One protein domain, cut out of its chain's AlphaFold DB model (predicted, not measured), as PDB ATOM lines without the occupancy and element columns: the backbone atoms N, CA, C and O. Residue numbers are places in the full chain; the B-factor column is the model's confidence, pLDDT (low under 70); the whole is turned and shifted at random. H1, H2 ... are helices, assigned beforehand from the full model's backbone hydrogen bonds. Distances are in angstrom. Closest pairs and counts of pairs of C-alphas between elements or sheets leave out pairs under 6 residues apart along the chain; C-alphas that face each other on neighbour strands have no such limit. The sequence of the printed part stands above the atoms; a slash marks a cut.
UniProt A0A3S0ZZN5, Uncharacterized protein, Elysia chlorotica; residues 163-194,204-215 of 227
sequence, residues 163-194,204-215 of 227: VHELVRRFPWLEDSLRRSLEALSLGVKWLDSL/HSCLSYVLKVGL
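This is residues 163 to 194 and 204 to 215 of the 227 residues of an uncharacterized protein of Elysia chlorotica (UniProt A0A3S0ZZN5). One long helix, H2, makes the length of the model, with a short helix near each of its ends, H1 at its beginning and H3 at its other end, both set off on the same side of it as in a wide, open bracket. The space between H1 and H3 is empty, and contacts are few. The printed part has 44 residues with three named helices, in the order H1, H2, H3, and no named strand; the class is all helix. It is only just extended, close to loose, with a radius of gyration of the C-alphas of 14.2 A, and the C-alphas span 39 by 20 by 10 A, an outline only just flat.

H1, residues 163 to 169, begins with C-alpha 163 at (98.189, 165.102, 123.315). H2, residues 171 to 192, is 32.1 A long from its first C-alpha at (98.838, 168.450, 134.878) to its last. H3, residues 206 to 214, is 12.1 A long and ends with C-alpha 214 at (91.759, 146.722, 112.710).

H1 and H2 are close but not clearly touching; their closest C-alphas, those of Val 167 and Glu 174, are 6.0 A apart. They run opposite ways at a shallow tilt of 30 degrees. H2 and H3 are close but not clearly touching, with the closest C-alphas, those of Leu 191 and Leu 207, 7.6 A apart. They run opposite ways at a steep tilt of 47 degrees. H1 and H3 are apart. In H1 and H3 every O i to N i+4 pair is within hydrogen-bond range; in H2, 16 of 18 are.

The two C-alphas farthest apart, those of Arg 169 and Cys 206, are 38.9 A apart. A tight link joins H1 to H2. Residues 195 to 203 are not printed, and C-alphas 194 and 204 are 11.0 A apart across this cut. Residues 178 to 187 of H2 stand free. The mean pLDDT of the printed part is 81.3; residue 205 and residues 207 to 215 are under 70.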
ATOM      1  N   VAL A 163      97.915 165.748 122.025       84.94
ATOM      2  CA  VAL A 163      98.189 165.102 123.315       84.94
ATOM      3  C   VAL A 163      99.099 165.982 124.168       84.94
ATOM      4  O   VAL A 163      98.813 166.189 125.344       84.94
ATOM      5  N   HIS A 164     100.146 166.558 123.577       85.88
ATOM      6  CA  HIS A 164     101.072 167.434 124.286       85.88
ATOM      7  C   HIS A 164     100.383 168.704 124.816       85.88
ATOM      8  O   HIS A 164     100.589 169.081 125.969       85.88
ATOM      9  N   GLU A 165      99.510 169.333 124.024       87.94
ATOM     10  CA  GLU A 165      98.741 170.500 124.473       87.94
ATOM     11  C   GLU A 165      97.724 170.134 125.568       87.94
ATOM     12  O   GLU A 165      97.533 170.895 126.520       87.94
ATOM     13  N   LEU A 166      97.117 168.942 125.496       85.31
ATOM     14  CA  LEU A 166      96.216 168.442 126.540       85.31
ATOM     15  C   LEU A 166      96.948 168.224 127.869       85.31
ATOM     16  O   LEU A 166      96.451 168.641 128.915       85.31
ATOM     17  N   VAL A 167      98.135 167.609 127.825       89.44
ATOM     18  CA  VAL A 167      98.979 167.369 129.007       89.44
ATOM     19  C   VAL A 167      99.413 168.696 129.624       89.44
ATOM     20  O   VAL A 167      99.304 168.877 130.835       89.44
ATOM     21  N   ARG A 168      99.803 169.675 128.796       90.06
ATOM     22  CA  ARG A 168     100.166 171.018 129.270       90.06
ATOM     23  C   ARG A 168      99.003 171.719 129.975       90.06
ATOM     24  O   ARG A 168      99.216 172.480 130.916       90.06
ATOM     25  N   ARG A 169      97.772 171.488 129.513       93.31
ATOM     26  CA  ARG A 169      96.565 172.136 130.039       93.31
ATOM     27  C   ARG A 169      96.010 171.459 131.293       93.31
ATOM     28  O   ARG A 169      95.323 172.119 132.070       93.31
ATOM     29  N   PHE A 170      96.323 170.184 131.510       90.31
ATOM     30  CA  PHE A 170      95.833 169.399 132.639       90.31
ATOM     31  C   PHE A 170      96.965 168.575 133.273       90.31
ATOM     32  O   PHE A 170      97.123 167.402 132.942       90.31
ATOM     33  N   PRO A 171      97.711 169.140 134.240       86.31
ATOM     34  CA  PRO A 171      98.838 168.450 134.878       86.31
ATOM     35  C   PRO A 171      98.444 167.131 135.560       86.31
ATOM     36  O   PRO A 171      99.178 166.154 135.514       86.31
ATOM     37  N   TRP A 172      97.234 167.061 136.126       89.50
ATOM     38  CA  TRP A 172      96.699 165.839 136.742       89.50
ATOM     39  C   TRP A 172      96.460 164.701 135.735       89.50
ATOM     40  O   TRP A 172      96.340 163.537 136.122       89.50
ATOM     41  N   LEU A 173      96.376 165.024 134.440       89.69
ATOM     42  CA  LEU A 173      96.213 164.039 133.383       89.69
ATOM     43  C   LEU A 173      97.514 163.282 133.122       89.69
ATOM     44  O   LEU A 173      97.448 162.141 132.678       89.69
ATOM     45  N   GLU A 174      98.677 163.868 133.423       88.94
ATOM     46  CA  GLU A 174      99.970 163.214 133.222       88.94
ATOM     47  C   GLU A 174     100.070 161.934 134.059       88.94
ATOM     48  O   GLU A 174     100.344 160.862 133.521       88.94
ATOM     49  N   ASP A 175      99.737 162.013 135.349       88.50
ATOM     50  CA  ASP A 175      99.753 160.853 136.245       88.50
ATOM     51  C   ASP A 175      98.723 159.789 135.849       88.50
ATOM     52  O   ASP A 175      98.936 158.594 136.061       88.50
ATOM     53  N   SER A 176      97.590 160.216 135.284       89.25
ATOM     54  CA  SER A 176      96.528 159.320 134.817       89.25
ATOM     55  C   SER A 176      96.912 158.616 133.514       89.25
ATOM     56  O   SER A 176      96.759 157.397 133.390       89.25
ATOM     57  N   LEU A 177      97.475 159.356 132.555       89.06
ATOM     58  CA  LEU A 177      97.990 158.825 131.294       89.06
ATOM     59  C   LEU A 177      99.161 157.884 131.540       89.06
ATOM     60  O   LEU A 177      99.190 156.810 130.952       89.06
ATOM     61  N   ARG A 178     100.080 158.239 132.442       88.81
ATOM     62  CA  ARG A 178     101.206 157.382 132.823       88.81
ATOM     63  C   ARG A 178     100.719 156.051 133.390       88.81
ATOM     64  O   ARG A 178     101.093 155.007 132.869       88.81
ATOM     65  N   ARG A 179      99.796 156.081 134.361       89.44
ATOM     66  CA  ARG A 179      99.171 154.864 134.913       89.44
ATOM     67  C   ARG A 179      98.430 154.049 133.853       89.44
ATOM     68  O   ARG A 179      98.513 152.825 133.844       89.44
ATOM     69  N   SER A 180      97.733 154.719 132.937       89.88
ATOM     70  CA  SER A 180      97.018 154.058 131.839       89.88
ATOM     71  C   SER A 180      97.979 153.403 130.843       89.88
ATOM     72  O   SER A 180      97.736 152.282 130.410       89.88
ATOM     73  N   LEU A 181      99.092 154.060 130.507       88.94
ATOM     74  CA  LEU A 181     100.136 153.522 129.634       88.94
ATOM     75  C   LEU A 181     100.860 152.340 130.281       88.94
ATOM     76  O   LEU A 181     101.117 151.347 129.605       88.94
ATOM     77  N   GLU A 182     101.139 152.404 131.582       91.62
ATOM     78  CA  GLU A 182     101.689 151.275 132.336       91.62
ATOM     79  C   GLU A 182     100.729 150.077 132.312       91.62
ATOM     80  O   GLU A 182     101.144 148.969 131.963       91.62
ATOM     81  N   ALA A 183      99.437 150.300 132.571       89.75
ATOM     82  CA  ALA A 183      98.412 149.260 132.491       89.75
ATOM     83  C   ALA A 183      98.283 148.671 131.075       89.75
ATOM     84  O   ALA A 183      98.217 147.451 130.911       89.75
ATOM     85  N   LEU A 184      98.317 149.514 130.038       86.81
ATOM     86  CA  LEU A 184      98.317 149.074 128.643       86.81
ATOM     87  C   LEU A 184      99.571 148.265 128.308       86.81
ATOM     88  O   LEU A 184      99.466 147.252 127.626       86.81
ATOM     89  N   SER A 185     100.744 148.651 128.814       88.69
ATOM     90  CA  SER A 185     101.991 147.912 128.580       88.69
ATOM     91  C   SER A 185     101.945 146.498 129.167       88.69
ATOM     92  O   SER A 185     102.425 145.550 128.545       88.69
ATOM     93  N   LEU A 186     101.311 146.335 130.333       88.56
ATOM     94  CA  LEU A 186     101.054 145.029 130.937       88.56
ATOM     95  C   LEU A 186     100.039 144.236 130.113       88.56
ATOM     96  O   LEU A 186     100.254 143.051 129.868       88.56
ATOM     97  N   GLY A 187      98.985 144.895 129.625       86.12
ATOM     98  CA  GLY A 187      98.001 144.295 128.726       86.12
ATOM     99  C   GLY A 187      98.626 143.781 127.429       86.12
ATOM    100  O   GLY A 187      98.354 142.656 127.027       86.12
ATOM    101  N   VAL A 188      99.522 144.551 126.805       84.00
ATOM    102  CA  VAL A 188     100.237 144.145 125.584       84.00
ATOM    103  C   VAL A 188     101.150 142.948 125.851       84.00
ATOM    104  O   VAL A 188     101.109 141.982 125.098       84.00
ATOM    105  N   LYS A 189     101.903 142.945 126.958       85.06
ATOM    106  CA  LYS A 189     102.722 141.783 127.348       85.06
ATOM    107  C   LYS A 189     101.876 140.537 127.603       85.06
ATOM    108  O   LYS A 189     102.271 139.436 127.235       85.06
ATOM    109  N   TRP A 190     100.709 140.709 128.220       89.06
ATOM    110  CA  TRP A 190      99.759 139.622 128.419       89.06
ATOM    111  C   TRP A 190      99.217 139.103 127.077       89.06
ATOM    112  O   TRP A 190      99.193 137.894 126.860       89.06
ATOM    113  N   LEU A 191      98.889 139.992 126.138       81.38
ATOM    114  CA  LEU A 191      98.465 139.629 124.779       81.38
ATOM    115  C   LEU A 191      99.567 138.885 124.008       81.38
ATOM    116  O   LEU A 191      99.265 137.944 123.276       81.38
ATOM    117  N   ASP A 192     100.834 139.250 124.203       80.19
ATOM    118  CA  ASP A 192     101.982 138.547 123.617       80.19
ATOM    119  C   ASP A 192     102.207 137.157 124.230       80.19
ATOM    120  O   ASP A 192     102.745 136.270 123.564       80.19
ATOM    121  N   SER A 193     101.775 136.950 125.477       82.81
ATOM    122  CA  SER A 193     101.847 135.651 126.155       82.81
ATOM    123  C   SER A 193     100.742 134.676 125.744       82.81
ATOM    124  O   SER A 193     100.808 133.497 126.097       82.81
ATOM    125  N   LEU A 194      99.735 135.133 124.989       81.94
ATOM    126  CA  LEU A 194      98.658 134.260 124.541       81.94
ATOM    127  C   LEU A 194      99.201 133.180 123.594       81.94
ATOM    128  O   LEU A 194      99.974 133.486 122.674       81.94
ATOM    129  N   HIS A 204     103.964 136.508 114.019       70.00
ATOM    130  CA  HIS A 204     103.299 137.295 115.063       70.00
ATOM    131  C   HIS A 204     102.029 136.593 115.569       70.00
ATOM    132  O   HIS A 204     101.410 135.824 114.825       70.00
ATOM    133  N   SER A 205     101.633 136.851 116.825       65.75
ATOM    134  CA  SER A 205     100.396 136.286 117.377       65.75
ATOM    135  C   SER A 205      99.202 136.746 116.526       65.75
ATOM    136  O   SER A 205      99.168 137.877 116.031       65.75
ATOM    137  N   CYS A 206      98.231 135.857 116.282       70.06
ATOM    138  CA  CYS A 206      97.117 136.146 115.367       70.06
ATOM    139  C   CYS A 206      96.297 137.365 115.858       70.06
ATOM    140  O   CYS A 206      95.693 138.083 115.067       70.06
ATOM    141  N   LEU A 207      96.371 137.671 117.156       68.81
ATOM    142  CA  LEU A 207      95.758 138.846 117.759       68.81
ATOM    143  C   LEU A 207      96.511 140.152 117.449       68.81
ATOM    144  O   LEU A 207      95.865 141.160 117.163       68.81
ATOM    145  N   SER A 208      97.850 140.146 117.399       64.88
ATOM    146  CA  SER A 208      98.615 141.293 116.883       64.88
ATOM    147  C   SER A 208      98.226 141.610 115.440       64.88
ATOM    148  O   SER A 208      98.180 142.777 115.063       64.88
ATOM    149  N   TYR A 209      97.923 140.586 114.633       64.44
ATOM    150  CA  TYR A 209      97.453 140.771 113.262       64.44
ATOM    151  C   TYR A 209      96.063 141.415 113.227       64.44
ATOM    152  O   TYR A 209      95.883 142.403 112.526       64.44
ATOM    153  N   VAL A 210      95.107 140.944 114.036       69.81
ATOM    154  CA  VAL A 210      93.765 141.552 114.123       69.81
ATOM    155  C   VAL A 210      93.827 142.999 114.611       69.81
ATOM    156  O   VAL A 210      93.173 143.854 114.028       69.81
ATOM    157  N   LEU A 211      94.641 143.308 115.623       68.88
ATOM    158  CA  LEU A 211      94.803 144.686 116.101       68.88
ATOM    159  C   LEU A 211      95.489 145.578 115.058       68.88
ATOM    160  O   LEU A 211      95.062 146.708 114.834       68.88
ATOM    161  N   LYS A 212      96.521 145.067 114.378       65.12
ATOM    162  CA  LYS A 212      97.245 145.809 113.337       65.12
ATOM    163  C   LYS A 212      96.393 146.038 112.086       65.12
ATOM    164  O   LYS A 212      96.481 147.107 111.490       65.12
ATOM    165  N   VAL A 213      95.557 145.070 111.710       64.69
ATOM    166  CA  VAL A 213      94.609 145.190 110.594       64.69
ATOM    167  C   VAL A 213      93.400 146.037 110.987       64.69
ATOM    168  O   VAL A 213      92.962 146.833 110.174       64.69
ATOM    169  N   GLY A 214      92.903 145.943 112.223       52.53
ATOM    170  CA  GLY A 214      91.759 146.722 112.710       52.53
ATOM    171  C   GLY A 214      92.039 148.218 112.882       52.53
ATOM    172  O   GLY A 214      91.113 149.019 112.819       52.53
ATOM    173  N   LEU A 215      93.307 148.610 113.049       50.44
ATOM    174  CA  LEU A 215      93.733 150.017 113.080       50.44
ATOM    175  C   LEU A 215      93.856 150.650 111.686       50.44
ATOM    176  O   LEU A 215      93.892 151.873 111.571       50.44
TER     177      LEU A 215